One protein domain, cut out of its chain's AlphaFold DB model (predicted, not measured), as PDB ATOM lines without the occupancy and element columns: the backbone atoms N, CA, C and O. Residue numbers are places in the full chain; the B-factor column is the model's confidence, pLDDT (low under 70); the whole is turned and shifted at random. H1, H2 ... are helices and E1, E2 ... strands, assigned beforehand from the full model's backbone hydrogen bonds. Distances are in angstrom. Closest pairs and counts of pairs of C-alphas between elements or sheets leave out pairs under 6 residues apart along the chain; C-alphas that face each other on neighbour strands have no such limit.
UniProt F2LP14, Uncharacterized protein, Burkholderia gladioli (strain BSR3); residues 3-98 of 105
ATOM      1  N   ILE A   3     -39.956 -15.806 -34.946       92.12
ATOM      2  CA  ILE A   3     -40.140 -14.438 -35.449       92.12
ATOM      3  C   ILE A   3     -39.554 -13.478 -34.422       92.12
ATOM      4  O   ILE A   3     -39.988 -13.469 -33.265       92.12
ATOM      5  N   ASP A   4     -38.599 -12.677 -34.869       94.00
ATOM      6  CA  ASP A   4     -37.869 -11.716 -34.050       94.00
ATOM      7  C   ASP A   4     -38.292 -10.282 -34.388       94.00
ATOM      8  O   ASP A   4     -38.646  -9.996 -35.528       94.00
ATOM      9  N   PHE A   5     -38.299  -9.388 -33.401       94.19
ATOM     10  CA  PHE A   5     -38.792  -8.015 -33.540       94.19
ATOM     11  C   PHE A   5     -37.723  -7.009 -33.135       94.19
ATOM     12  O   PHE A   5     -37.186  -7.075 -32.025       94.19
ATOM     13  N   HIS A   6     -37.478  -6.042 -34.017       93.25
ATOM     14  CA  HIS A   6     -36.494  -4.974 -33.844       93.25
ATOM     15  C   HIS A   6     -37.146  -3.609 -34.083       93.25
ATOM     16  O   HIS A   6     -38.066  -3.501 -34.893       93.25
ATOM     17  N   ALA A   7     -36.667  -2.570 -33.398       91.25
ATOM     18  CA  ALA A   7     -37.083  -1.183 -33.617       91.25
ATOM     19  C   ALA A   7     -35.878  -0.240 -33.629       91.25
ATOM     20  O   ALA A   7     -34.783  -0.625 -33.224       91.25
ATOM     21  N   ASP A   8     -36.085   0.993 -34.095       88.38
ATOM     22  CA  ASP A   8     -35.040   2.017 -34.097       88.38
ATOM     23  C   ASP A   8     -34.512   2.316 -32.672       88.38
ATOM     24  O   ASP A   8     -35.313   2.512 -31.753       88.38
ATOM     25  N   PRO A   9     -33.181   2.441 -32.482       88.31
ATOM     26  CA  PRO A   9     -32.120   2.193 -33.461       88.31
ATOM     27  C   PRO A   9     -31.903   0.691 -33.702       88.31
ATOM     28  O   PRO A   9     -31.701  -0.080 -32.766       88.31
ATOM     29  N   VAL A  10     -31.899   0.291 -34.975       86.12
ATOM     30  CA  VAL A  10     -31.787  -1.115 -35.376       86.12
ATOM     31  C   VAL A  10     -30.320  -1.565 -35.444       86.12
ATOM     32  O   VAL A  10     -29.494  -0.907 -36.076       86.12
ATOM     33  N   ASP A  11     -30.009  -2.713 -34.835       90.94
ATOM     34  CA  ASP A  11     -28.702  -3.381 -34.912       90.94
ATOM     35  C   ASP A  11     -28.681  -4.390 -36.079       90.94
ATOM     36  O   ASP A  11     -29.341  -5.431 -36.041       90.94
ATOM     37  N   VAL A  12     -27.903  -4.082 -37.122       92.88
ATOM     38  CA  VAL A  12     -27.750  -4.932 -38.316       92.88
ATOM     39  C   VAL A  12     -27.163  -6.303 -37.961       92.88
ATOM     40  O   VAL A  12     -27.632  -7.315 -38.481       92.88
ATOM     41  N   ASP A  13     -26.201  -6.368 -37.036       93.12
ATOM     42  CA  ASP A  13     -25.576  -7.631 -36.626       93.12
ATOM     43  C   ASP A  13     -26.554  -8.496 -35.818       93.12
ATOM     44  O   ASP A  13     -26.483  -9.729 -35.835       93.12
ATOM     45  N   ALA A  14     -27.483  -7.876 -35.084       91.31
ATOM     46  CA  ALA A  14     -28.569  -8.594 -34.422       91.31
ATOM     47  C   ALA A  14     -29.554  -9.188 -35.436       91.31
ATOM     48  O   ALA A  14     -29.881 -10.369 -35.322       91.31
ATOM     49  N   ILE A  15     -29.948  -8.424 -36.464       92.88
ATOM     50  CA  ILE A  15     -30.804  -8.933 -37.546       92.88
ATOM     51  C   ILE A  15     -30.139 -10.109 -38.263       92.88
ATOM     52  O   ILE A  15     -30.778 -11.139 -38.460       92.88
ATOM     53  N   CYS A  16     -28.863  -9.985 -38.643       93.31
ATOM     54  CA  CYS A  16     -28.144 -11.072 -39.308       93.31
ATOM     55  C   CYS A  16     -28.128 -12.339 -38.445       93.31
ATOM     56  O   CYS A  16     -28.509 -13.404 -38.921       93.31
ATOM     57  N   ARG A  17     -27.795 -12.225 -37.151       91.44
ATOM     58  CA  ARG A  17     -27.826 -13.370 -36.226       91.44
ATOM     59  C   ARG A  17     -29.216 -13.988 -36.096       91.44
ATOM     60  O   ARG A  17     -29.326 -15.212 -36.028       91.44
ATOM     61  N   ASP A  18     -30.268 -13.178 -36.039       90.88
ATOM     62  CA  ASP A  18     -31.641 -13.681 -35.958       90.88
ATOM     63  C   ASP A  18     -32.080 -14.364 -37.260       90.88
ATOM     64  O   ASP A  18     -32.742 -15.394 -37.200       90.88
ATOM     65  N   LEU A  19     -31.650 -13.882 -38.429       90.25
ATOM     66  CA  LEU A  19     -31.916 -14.525 -39.724       90.25
ATOM     67  C   LEU A  19     -31.064 -15.781 -39.976       90.25
ATOM     68  O   LEU A  19     -31.475 -16.648 -40.744       90.25
ATOM     69  N   GLU A  20     -29.887 -15.901 -39.357       88.38
ATOM     70  CA  GLU A  20     -29.065 -17.122 -39.393       88.38
ATOM     71  C   GLU A  20     -29.646 -18.231 -38.505       88.38
ATOM     72  O   GLU A  20     -29.609 -19.408 -38.864       88.38
ATOM     73  N   ASN A  21     -30.175 -17.866 -37.332       78.50
ATOM     74  CA  ASN A  21     -30.710 -18.810 -36.341       78.50
ATOM     75  C   ASN A  21     -32.232 -19.015 -36.440       78.50
ATOM     76  O   ASN A  21     -32.788 -19.926 -35.821       78.50
ATOM     77  N   GLY A  22     -32.909 -18.130 -37.158       70.44
ATOM     78  CA  GLY A  22     -34.352 -18.046 -37.300       70.44
ATOM     79  C   GLY A  22     -34.759 -17.891 -38.760       70.44
ATOM     80  O   GLY A  22     -33.952 -17.993 -39.677       70.44
ATOM     81  N   GLU A  23     -36.057 -17.701 -38.975       83.69
ATOM     82  CA  GLU A  23     -36.625 -17.641 -40.326       83.69
ATOM     83  C   GLU A  23     -37.014 -16.197 -40.674       83.69
ATOM     84  O   GLU A  23     -36.864 -15.780 -41.820       83.69
ATOM     85  N   ILE A  24     -37.508 -15.419 -39.698       91.81
ATOM     86  CA  ILE A  24     -38.165 -14.130 -39.945       91.81
ATOM     87  C   ILE A  24     -37.773 -13.076 -38.911       91.81
ATOM     88  O   ILE A  24     -37.754 -13.339 -37.709       91.81
ATOM     89  N   THR A  25     -37.570 -11.848 -39.378       93.50
ATOM     90  CA  THR A  25     -37.370 -10.663 -38.540       93.50
ATOM     91  C   THR A  25     -38.313  -9.533 -38.957       93.50
ATOM     92  O   THR A  25     -38.236  -9.049 -40.081       93.50
ATOM     93  N   VAL A  26     -39.196  -9.095 -38.062       93.31
ATOM     94  CA  VAL A  26     -40.060  -7.916 -38.218       93.31
ATOM     95  C   VAL A  26     -39.309  -6.673 -37.748       93.31
ATOM     96  O   VAL A  26     -38.696  -6.676 -36.680       93.31
ATOM     97  N   ILE A  27     -39.373  -5.599 -38.533       92.50
ATOM     98  CA  ILE A  27     -38.614  -4.373 -38.279       92.50
ATOM     99  C   ILE A  27     -39.575  -3.189 -38.195       92.50
ATOM    100  O   ILE A  27     -40.145  -2.752 -39.197       92.50
ATOM    101  N   GLN A  28     -39.721  -2.634 -36.996       90.06
ATOM    102  CA  GLN A  28     -40.435  -1.387 -36.754       90.06
ATOM    103  C   GLN A  28     -39.479  -0.205 -36.930       90.06
ATOM    104  O   GLN A  28     -38.817   0.243 -35.997       90.06
ATOM    105  N   THR A  29     -39.410   0.317 -38.147       84.56
ATOM    106  CA  THR A  29     -38.562   1.462 -38.489       84.56
ATOM    107  C   THR A  29     -39.283   2.386 -39.466       84.56
ATOM    108  O   THR A  29     -40.311   2.027 -40.049       84.56
ATOM    109  N   THR A  30     -38.766   3.597 -39.652       79.81
ATOM    110  CA  THR A  30     -39.302   4.512 -40.669       79.81
ATOM    111  C   THR A  30     -39.037   3.998 -42.094       79.81
ATOM    112  O   THR A  30     -38.058   3.309 -42.365       79.81
ATOM    113  N   LEU A  31     -39.928   4.317 -43.038       65.50
ATOM    114  CA  LEU A  31     -39.953   3.699 -44.373       65.50
ATOM    115  C   LEU A  31     -38.746   3.968 -45.311       65.50
ATOM    116  O   LEU A  31     -38.601   3.203 -46.264       65.50
ATOM    117  N   PRO A  32     -37.839   4.941 -45.085       71.19
ATOM    118  CA  PRO A  32     -36.530   4.944 -45.752       71.19
ATOM    119  C   PRO A  32     -35.560   3.920 -45.144       71.19
ATOM    120  O   PRO A  32     -34.921   3.162 -45.871       71.19
ATOM    121  N   ASN A  33     -35.532   3.822 -43.812       83.06
ATOM    122  CA  ASN A  33     -34.593   2.976 -43.076       83.06
ATOM    123  C   ASN A  33     -34.783   1.486 -43.388       83.06
ATOM    124  O   ASN A  33     -33.811   0.743 -43.417       83.06
ATOM    125  N   PHE A  34     -36.013   1.028 -43.648       88.81
ATOM    126  CA  PHE A  34     -36.259  -0.386 -43.960       88.81
ATOM    127  C   PHE A  34     -35.519  -0.847 -45.225       88.81
ATOM    128  O   PHE A  34     -34.970  -1.950 -45.263       88.81
ATOM    129  N   ARG A  35     -35.462   0.011 -46.251       89.75
ATOM    130  CA  ARG A  35     -34.692  -0.262 -47.468       89.75
ATOM    131  C   ARG A  35     -33.194  -0.268 -47.172       89.75
ATOM    132  O   ARG A  35     -32.509  -1.201 -47.580       89.75
ATOM    133  N   ASP A  36     -32.710   0.739 -46.453       91.94
ATOM    134  CA  ASP A  36     -31.291   0.860 -46.114       91.94
ATOM    135  C   ASP A  36     -30.814  -0.346 -45.282       91.94
ATOM    136  O   ASP A  36     -29.725  -0.874 -45.498       91.94
ATOM    137  N   LEU A  37     -31.670  -0.859 -44.392       93.19
ATOM    138  CA  LEU A  37     -31.420  -2.086 -43.636       93.19
ATOM    139  C   LEU A  37     -31.335  -3.317 -44.539       93.19
ATOM    140  O   LEU A  37     -30.479  -4.167 -44.314       93.19
ATOM    141  N   HIS A  38     -32.174  -3.429 -45.572       93.44
ATOM    142  CA  HIS A  38     -32.089  -4.547 -46.520       93.44
ATOM    143  C   HIS A  38     -30.775  -4.512 -47.308       93.44
ATOM    144  O   HIS A  38     -30.119  -5.548 -47.459       93.44
ATOM    145  N   GLU A  39     -30.365  -3.322 -47.752       93.12
ATOM    146  CA  GLU A  39     -29.091  -3.094 -48.445       93.12
ATOM    147  C   GLU A  39     -27.879  -3.363 -47.528       93.12
ATOM    148  O   GLU A  39     -26.844  -3.826 -48.009       93.12
ATOM    149  N   ALA A  40     -28.012  -3.155 -46.212       93.44
ATOM    150  CA  ALA A  40     -26.981  -3.463 -45.218       93.44
ATOM    151  C   ALA A  40     -26.917  -4.955 -44.830       93.44
ATOM    152  O   ALA A  40     -25.827  -5.505 -44.685       93.44
ATOM    153  N   VAL A  41     -28.067  -5.624 -44.685       94.31
ATOM    154  CA  VAL A  41     -28.167  -7.035 -44.258       94.31
ATOM    155  C   VAL A  41     -27.798  -7.999 -45.388       94.31
ATOM    156  O   VAL A  41     -27.074  -8.972 -45.169       94.31
ATOM    157  N   SER A  42     -28.269  -7.745 -46.612       92.69
ATOM    158  CA  SER A  42     -28.117  -8.687 -47.734       92.69
ATOM    159  C   SER A  42     -26.658  -9.069 -48.048       92.69
ATOM    160  O   SER A  42     -26.395 -10.252 -48.272       92.69
ATOM    161  N   PRO A  43     -25.672  -8.145 -48.040       93.12
ATOM    162  CA  PRO A  43     -24.267  -8.486 -48.287       93.12
ATOM    163  C   PRO A  43     -23.599  -9.310 -47.175       93.12
ATOM    164  O   PRO A  43     -22.550  -9.918 -47.426       93.12
ATOM    165  N   LEU A  44     -24.164  -9.290 -45.963       93.69
ATOM    166  CA  LEU A  44     -23.663 -10.009 -44.788       93.69
ATOM    167  C   LEU A  44     -24.201 -11.445 -44.739       93.69
ATOM    168  O   LEU A  44     -23.454 -12.361 -44.406       93.69
ATOM    169  N   MET A  45     -25.437 -11.662 -45.192       90.88
ATOM    170  CA  MET A  45     -26.095 -12.974 -45.277       90.88
ATOM    171  C   MET A  45     -25.657 -13.778 -46.518       90.88
ATOM    172  O   MET A  45     -26.474 -14.258 -47.306       90.88
ATOM    173  N   ARG A  46     -24.341 -13.903 -46.744       79.19
ATOM    174  CA  ARG A  46     -23.785 -14.547 -47.949       79.19
ATOM    175  C   ARG A  46     -24.182 -16.017 -48.014       79.19
ATOM    176  O   ARG A  46     -23.706 -16.826 -47.228       79.19
ATOM    177  N   GLY A  47     -24.986 -16.357 -49.013       79.12
ATOM    178  CA  GLY A  47     -25.482 -17.715 -49.217       79.12
ATOM    179  C   GLY A  47     -26.983 -17.843 -49.012       79.12
ATOM    180  O   GLY A  47     -27.523 -18.822 -49.507       79.12
ATOM    181  N   SER A  48     -27.628 -16.834 -48.411       86.50
ATOM    182  CA  SER A  48     -29.072 -16.807 -48.201       86.50
ATOM    183  C   SER A  48     -29.776 -15.682 -48.933       86.50
ATOM    184  O   SER A  48     -29.330 -14.535 -48.961       86.50
ATOM    185  N   ALA A  49     -30.916 -16.018 -49.532       88.44
ATOM    186  CA  ALA A  49     -31.781 -15.038 -50.168       88.44
ATOM    187  C   ALA A  49     -32.628 -14.323 -49.106       88.44
ATOM    188  O   ALA A  49     -33.625 -14.867 -48.637       88.44
ATOM    189  N   ILE A  50     -32.259 -13.096 -48.734       92.62
ATOM    190  CA  ILE A  50     -33.075 -12.283 -47.822       92.62
ATOM    191  C   ILE A  50     -34.182 -11.587 -48.607       92.62
ATOM    192  O   ILE A  50     -33.920 -10.716 -49.441       92.62
ATOM    193  N   LEU A  51     -35.422 -11.980 -48.329       91.88
ATOM    194  CA  LEU A  51     -36.615 -11.455 -48.978       91.88
ATOM    195  C   LEU A  51     -37.221 -10.334 -48.119       91.88
ATOM    196  O   LEU A  51     -37.684 -10.617 -47.010       91.88
ATOM    197  N   PRO A  52     -37.240  -9.078 -48.601       93.31
ATOM    198  CA  PRO A  52     -37.964  -8.000 -47.947       93.31
ATOM    199  C   PRO A  52     -39.448  -8.102 -48.300       93.31
ATOM    200  O   PRO A  52     -39.834  -8.035 -49.468       93.31
ATOM    201  N   LEU A  53     -40.285  -8.277 -47.285       93.19
ATOM    202  CA  LEU A  53     -41.722  -8.480 -47.417       93.19
ATOM    203  C   LEU A  53     -42.478  -7.515 -46.502       93.19
ATOM    204  O   LEU A  53     -41.899  -6.849 -45.640       93.19
ATOM    205  N   ALA A  54     -43.787  -7.419 -46.714       93.19
ATOM    206  CA  ALA A  54     -44.661  -6.600 -45.893       93.19
ATOM    207  C   ALA A  54     -45.974  -7.326 -45.632       93.19
ATOM    208  O   ALA A  54     -46.534  -7.956 -46.527       93.19
ATOM    209  N   VAL A  55     -46.487  -7.186 -44.415       93.19
ATOM    210  CA  VAL A  55     -47.785  -7.728 -44.016       93.19
ATOM    211  C   VAL A  55     -48.634  -6.631 -43.394       93.19
ATOM    212  O   VAL A  55     -48.119  -5.677 -42.806       93.19
ATOM    213  N   ARG A  56     -49.950  -6.762 -43.540       93.00
ATOM    214  CA  ARG A  56     -50.916  -5.859 -42.926       93.00
ATOM    215  C   ARG A  56     -51.396  -6.434 -41.595       93.00
ATOM    216  O   ARG A  56     -51.802  -7.595 -41.552       93.00
ATOM    217  N   ASP A  57     -51.347  -5.643 -40.528       89.69
ATOM    218  CA  ASP A  57     -51.898  -6.033 -39.226       89.69
ATOM    219  C   ASP A  57     -53.433  -5.903 -39.179       89.69
ATOM    220  O   ASP A  57     -54.081  -5.488 -40.146       89.69
ATOM    221  N   ALA A  58     -54.024  -6.280 -38.040       85.56
ATOM    222  CA  ALA A  58     -55.472  -6.225 -37.828       85.56
ATOM    223  C   ALA A  58     -56.034  -4.790 -37.828       85.56
ATOM    224  O   ALA A  58     -57.190  -4.592 -38.202       85.56
ATOM    225  N   ASP A  59     -55.212  -3.802 -37.468       87.69
ATOM    226  CA  ASP A  59     -55.561  -2.378 -37.468       87.69
ATOM    227  C   ASP A  59     -55.385  -1.738 -38.856       87.69
ATOM    228  O   ASP A  59     -55.749  -0.585 -39.096       87.69
ATOM    229  N   GLY A  60     -54.860  -2.503 -39.812       88.06
ATOM    230  CA  GLY A  60     -54.663  -2.088 -41.183       88.06
ATOM    231  C   GLY A  60     -53.328  -1.396 -41.454       88.06
ATOM    232  O   GLY A  60     -53.164  -0.907 -42.578       88.06
ATOM    233  N   ASN A  61     -52.400  -1.376 -40.496       90.56
ATOM    234  CA  ASN A  61     -51.050  -0.842 -40.657       90.56
ATOM    235  C   ASN A  61     -50.148  -1.844 -41.382       90.56
ATOM    236  O   ASN A  61     -50.286  -3.058 -41.230       90.56
ATOM    237  N   TRP A  62     -49.201  -1.326 -42.161       91.50
ATOM    238  CA  TRP A  62     -48.197  -2.133 -42.848       91.50
ATOM    239  C   TRP A  62     -46.943  -2.290 -41.994       91.50
ATOM    240  O   TRP A  62     -46.419  -1.303 -41.482       91.50
ATOM    241  N   HIS A  63     -46.444  -3.520 -41.905       92.56
ATOM    242  CA  HIS A  63     -45.221  -3.875 -41.187       92.56
ATOM    243  C   HIS A  63     -44.245  -4.556 -42.139       92.56
ATOM    244  O   HIS A  63     -44.616  -5.512 -42.822       92.56
ATOM    245  N   GLY A  64     -43.011  -4.055 -42.183       93.88
ATOM    246  CA  GLY A  64     -41.926  -4.649 -42.957       93.88
ATOM    247  C   GLY A  64     -41.260  -5.790 -42.195       93.88
ATOM    248  O   GLY A  64     -41.061  -5.709 -40.981       93.88
ATOM    249  N   TYR A  65     -40.903  -6.854 -42.904       94.44
ATOM    250  CA  TYR A  65     -40.142  -7.959 -42.337       94.44
ATOM    251  C   TYR A  65     -39.170  -8.558 -43.355       94.44
ATOM    252  O   TYR A  65     -39.385  -8.492 -44.565       94.44
ATOM    253  N   PHE A  66     -38.089  -9.146 -42.856       94.44
ATOM    254  CA  PHE A  66     -37.151  -9.946 -43.630       94.44
ATOM    255  C   PHE A  66     -37.433 -11.426 -43.403       94.44
ATOM    256  O   PHE A  66     -37.620 -11.857 -42.267       94.44
ATOM    257  N   LEU A  67     -37.456 -12.190 -44.491       92.62
ATOM    258  CA  LEU A  67     -37.545 -13.647 -44.494       92.62
ATOM    259  C   LEU A  67     -36.240 -14.217 -45.053       92.62
ATOM    260  O   LEU A  67     -35.799 -13.814 -46.132       92.62
ATOM    261  N   ASN A  68     -35.651 -15.181 -44.350       91.25
ATOM    262  CA  ASN A  68     -34.583 -16.000 -44.901       91.25
ATOM    263  C   ASN A  68     -35.184 -17.018 -45.887       91.25
ATOM    264  O   ASN A  68     -35.775 -18.017 -45.483       91.25
ATOM    265  N   GLY A  69     -35.042 -16.769 -47.187       84.50
ATOM    266  CA  GLY A  69     -35.622 -17.583 -48.257       84.50
ATOM    267  C   GLY A  69     -35.065 -19.005 -48.374       84.50
ATOM    268  O   GLY A  69     -35.687 -19.835 -49.036       84.50
ATOM    269  N   ASP A  70     -33.940 -19.310 -47.724       83.56
ATOM    270  CA  ASP A  70     -33.386 -20.670 -47.696       83.56
ATOM    271  C   ASP A  70     -34.069 -21.552 -46.649       83.56
ATOM    272  O   ASP A  70     -33.991 -22.784 -46.704       83.56
ATOM    273  N   SER A  71     -34.733 -20.934 -45.671       74.88
ATOM    274  CA  SER A  71     -35.521 -21.670 -44.694       74.88
ATOM    275  C   SER A  71     -36.799 -22.185 -45.367       74.88
ATOM    276  O   SER A  71     -37.533 -21.419 -45.985       74.88
ATOM    277  N   GLN A  72     -37.006 -23.513 -45.342       62.78
ATOM    278  CA  GLN A  72     -38.050 -24.222 -46.107       62.78
ATOM    279  C   GLN A  72     -39.392 -23.466 -46.087       62.78
ATOM    280  O   GLN A  72     -40.019 -23.402 -45.027       62.78
ATOM    281  N   PRO A  73     -39.877 -22.924 -47.220       65.94
ATOM    282  CA  PRO A  73     -41.033 -22.057 -47.161       65.94
ATOM    283  C   PRO A  73     -42.296 -22.906 -47.022       65.94
ATOM    284  O   PRO A  73     -42.669 -23.670 -47.916       65.94
ATOM    285  N   ALA A  74     -43.002 -22.711 -45.909       70.31
ATOM    286  CA  ALA A  74     -44.455 -22.769 -45.957       70.31
ATOM    287  C   ALA A  74     -44.943 -21.786 -47.047       70.31
ATOM    288  O   ALA A  74     -44.247 -20.807 -47.342       70.31
ATOM    289  N   PRO A  75     -46.111 -22.008 -47.669       85.56
ATOM    290  CA  PRO A  75     -46.687 -21.047 -48.606       85.56
ATOM    291  C   PRO A  75     -46.636 -19.617 -48.042       85.56
ATOM    292  O   PRO A  75     -46.951 -19.418 -46.871       85.56
ATOM    293  N   LEU A  76     -46.273 -18.615 -48.854       85.31
ATOM    294  CA  LEU A  76     -46.125 -17.225 -48.380       85.31
ATOM    295  C   LEU A  76     -47.368 -16.710 -47.636       85.31
ATOM    296  O   LEU A  76     -47.242 -16.004 -46.647       85.31
ATOM    297  N   ALA A  77     -48.566 -17.140 -48.043       86.88
ATOM    298  CA  ALA A  77     -49.805 -16.812 -47.341       86.88
ATOM    299  C   ALA A  77     -49.840 -17.327 -45.886       86.88
ATOM    300  O   ALA A  77     -50.381 -16.666 -45.002       86.88
ATOM    301  N   GLU A  78     -49.262 -18.500 -45.618       88.94
ATOM    302  CA  GLU A  78     -49.135 -19.040 -44.261       88.94
ATOM    303  C   GLU A  78     -48.069 -18.294 -43.459       88.94
ATOM    304  O   GLU A  78     -48.253 -18.064 -42.261       88.94
ATOM    305  N   VAL A  79     -46.977 -17.891 -44.115       89.19
ATOM    306  CA  VAL A  79     -45.947 -17.034 -43.519       89.19
ATOM    307  C   VAL A  79     -46.567 -15.706 -43.088       89.19
ATOM    308  O   VAL A  79     -46.508 -15.375 -41.905       89.19
ATOM    309  N   ASP A  80     -47.259 -15.010 -43.991       90.56
ATOM    310  CA  ASP A  80     -47.942 -13.745 -43.703       90.56
ATOM    311  C   ASP A  80     -48.936 -13.887 -42.545       90.56
ATOM    312  O   ASP A  80     -48.915 -13.089 -41.607       90.56
ATOM    313  N   ALA A  81     -49.771 -14.932 -42.547       90.12
ATOM    314  CA  ALA A  81     -50.736 -15.169 -41.472       90.12
ATOM    315  C   ALA A  81     -50.054 -15.351 -40.103       90.12
ATOM    316  O   ALA A  81     -50.535 -14.855 -39.077       90.12
ATOM    317  N   ARG A  82     -48.915 -16.049 -40.073       90.44
ATOM    318  CA  ARG A  82     -48.130 -16.250 -38.851       90.44
ATOM    319  C   ARG A  82     -47.439 -14.961 -38.399       90.44
ATOM    320  O   ARG A  82     -47.456 -14.679 -37.201       90.44
ATOM    321  N   VAL A  83     -46.890 -14.166 -39.322       92.62
ATOM    322  CA  VAL A  83     -46.280 -12.861 -39.008       92.62
ATOM    323  C   VAL A  83     -47.332 -11.884 -38.483       92.62
ATOM    324  O   VAL A  83     -47.127 -11.298 -37.424       92.62
ATOM    325  N   ALA A  84     -48.500 -11.785 -39.125       92.94
ATOM    326  CA  ALA A  84     -49.608 -10.949 -38.659       92.94
ATOM    327  C   ALA A  84     -50.055 -11.319 -37.234       92.94
ATOM    328  O   ALA A  84     -50.254 -10.450 -36.384       92.94
ATOM    329  N   ARG A  85     -50.149 -12.621 -36.930       93.12
ATOM    330  CA  ARG A  85     -50.456 -13.096 -35.573       93.12
ATOM    331  C   ARG A  85     -49.363 -12.722 -34.569       93.12
ATOM    332  O   ARG A  85     -49.680 -12.358 -33.439       93.12
ATOM    333  N   ALA A  86     -48.094 -12.831 -34.952       93.50
ATOM    334  CA  ALA A  86     -46.981 -12.466 -34.084       93.50
ATOM    335  C   ALA A  86     -46.943 -10.954 -33.814       93.50
ATOM    336  O   ALA A  86     -46.725 -10.562 -32.671       93.50
ATOM    337  N   ILE A  87     -47.241 -10.124 -34.820       94.62
ATOM    338  CA  ILE A  87     -47.406  -8.671 -34.665       94.62
ATOM    339  C   ILE A  87     -48.516  -8.367 -33.660       94.62
ATOM    340  O   ILE A  87     -48.291  -7.584 -32.745       94.62
ATOM    341  N   ALA A  88     -49.669  -9.039 -33.749       93.69
ATOM    342  CA  ALA A  88     -50.755  -8.845 -32.788       93.69
ATOM    343  C   ALA A  88     -50.335  -9.198 -31.346       93.69
ATOM    344  O   ALA A  88     -50.668  -8.475 -30.408       93.69
ATOM    345  N   LEU A  89     -49.571 -10.282 -31.155       94.06
ATOM    346  CA  LEU A  89     -49.031 -10.654 -29.838       94.06
ATOM    347  C   LEU A  89     -48.033  -9.617 -29.313       94.06
ATOM    348  O   LEU A  89     -48.070  -9.260 -28.138       94.06
ATOM    349  N   TRP A  90     -47.149  -9.138 -30.180       94.38
ATOM    350  CA  TRP A  90     -46.164  -8.114 -29.857       94.38
ATOM    351  C   TRP A  90     -46.821  -6.765 -29.519       94.38
ATOM    352  O   TRP A  90     -46.494  -6.156 -28.502       94.38
ATOM    353  N   GLN A  91     -47.822  -6.335 -30.291       92.88
ATOM    354  CA  GLN A  91     -48.617  -5.134 -30.014       92.88
ATOM    355  C   GLN A  91     -49.393  -5.257 -28.698       92.88
ATOM    356  O   GLN A  91     -49.370  -4.329 -27.893       92.88
ATOM    357  N   ALA A  92     -50.013  -6.412 -28.431       92.81
ATOM    358  CA  ALA A  92     -50.705  -6.675 -27.167       92.81
ATOM    359  C   ALA A  92     -49.759  -6.652 -25.952       92.81
ATOM    360  O   ALA A  92     -50.180  -6.294 -24.854       92.81
ATOM    361  N   ALA A  93     -48.482  -6.991 -26.148       93.19
ATOM    362  CA  ALA A  93     -47.436  -6.871 -25.133       93.19
ATOM    363  C   ALA A  93     -46.902  -5.431 -24.960       93.19
ATOM    364  O   ALA A  93     -46.028  -5.208 -24.125       93.19
ATOM    365  N   GLY A  94     -47.410  -4.458 -25.726       92.38
ATOM    366  CA  GLY A  94     -46.980  -3.058 -25.678       92.38
ATOM    367  C   GLY A  94     -45.817  -2.720 -26.613       92.38
ATOM    368  O   GLY A  94     -45.102  -1.761 -26.350       92.38
ATOM    369  N   GLN A  95     -45.620  -3.498 -27.684       91.12
ATOM    370  CA  GLN A  95     -44.536  -3.328 -28.663       91.12
ATOM    371  C   GLN A  95     -43.110  -3.367 -28.061       91.12
ATOM    372  O   GLN A  95     -42.265  -2.544 -28.420       91.12
ATOM    373  N   PRO A  96     -42.793  -4.304 -27.143       90.56
ATOM    374  CA  PRO A  96     -41.455  -4.393 -26.564       90.56
ATOM    375  C   PRO A  96     -40.411  -4.715 -27.639       90.56
ATOM    376  O   PRO A  96     -40.682  -5.493 -28.552       90.56
ATOM    377  N   THR A  97     -39.210  -4.149 -27.533       86.50
ATOM    378  CA  THR A  97     -38.074  -4.502 -28.397       86.50
ATOM    379  C   THR A  97     -36.780  -4.623 -27.573       86.50
ATOM    380  O   THR A  97     -36.541  -3.782 -26.702       86.50
ATOM    381  N   PRO A  98     -35.954  -5.671 -27.784       88.19
ATOM    382  CA  PRO A  98     -36.209  -6.822 -28.658       88.19
ATOM    383  C   PRO A  98     -37.355  -7.703 -28.134       88.19
ATOM    384  O   PRO A  98     -37.633  -7.747 -26.934       88.19
TER     385      PRO A  98
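This is residues 3 to 98 of the 105 residues of an uncharacterized protein of Burkholderia gladioli (strain BSR3) (UniProt F2LP14). A strongly twisted sheet of four strands makes the core, with helices H1 and H2 over one face and the longest helix, H3, slanting over the other, in three layers. H1 covers E2, H2 covers E4, and the hairpin of E3 and E4 makes one side of the sheet. The printed part has 96 residues, with three named helices and four named strands in the order E1, H1, E2, H2, E3, E4, H3; the sheet is mixed, in the order E1, E2, E4, E3. The class is mixed, helices and strands, and the whole is compact, with a radius of gyration of the C-alphas of 12.4 A and spans of 35 by 31 by 21 A.

Look first at E1, residues 3 to 7, an edge strand parallel to E2, residues 24 to 28, with N 26 and O 4 at 2.7 A. E2 is antiparallel to E4, residues 62 to 68, with N 66 and O 25 at 2.8 A. E4 forms a hairpin with the other edge strand, E3, residues 50 to 56, where N 53 and O 65 are 2.9 A apart. H1, residues 12 to 21, is over E2 at a height of 8.6 A over the sheet; E1, H1 and E2 form a strand-helix-strand unit, two parallel neighbour strands with a helix between, its crossover right-handed. H2, residues 33 to 41, is over E4 at 8.5 A; E2, H2 and E3 form a split unit, with E4 between its strands, also right-handed. H1 and H2 touch at Val 12 and Val 41, their closest C-alphas, 6.3 A apart, at a steep tilt of 63 degrees. On the opposite face from H2, H3, residues 76 to 92, is over E3 and, only just, E4, at a height of 7.4 A; its closest C-alpha to E3 is Asp 80, 6.0 A from Val 55. H3 is apart from H1 and H2. In H1, H2 and H3 every O i to N i+4 pair is within hydrogen-bond range.

Find C-alpha 3 at (-40.140, -14.438, -35.449), where E1 begins. E3 spans 19.6 A and E4 19.5 A from first to last C-alpha. H3 runs 24.1 A, from C-alpha 76 at (-46.125, -17.225, -48.380) to C-alpha 92 at (-50.705, -6.675, -27.167).

The C-alphas of Gly 47 and Asp 59 are the two farthest apart, 35.7 A. The printed part has no cut and no long link. Its mean pLDDT is 88.9; look for values under 70 at residue 31 and residues 72 to 73.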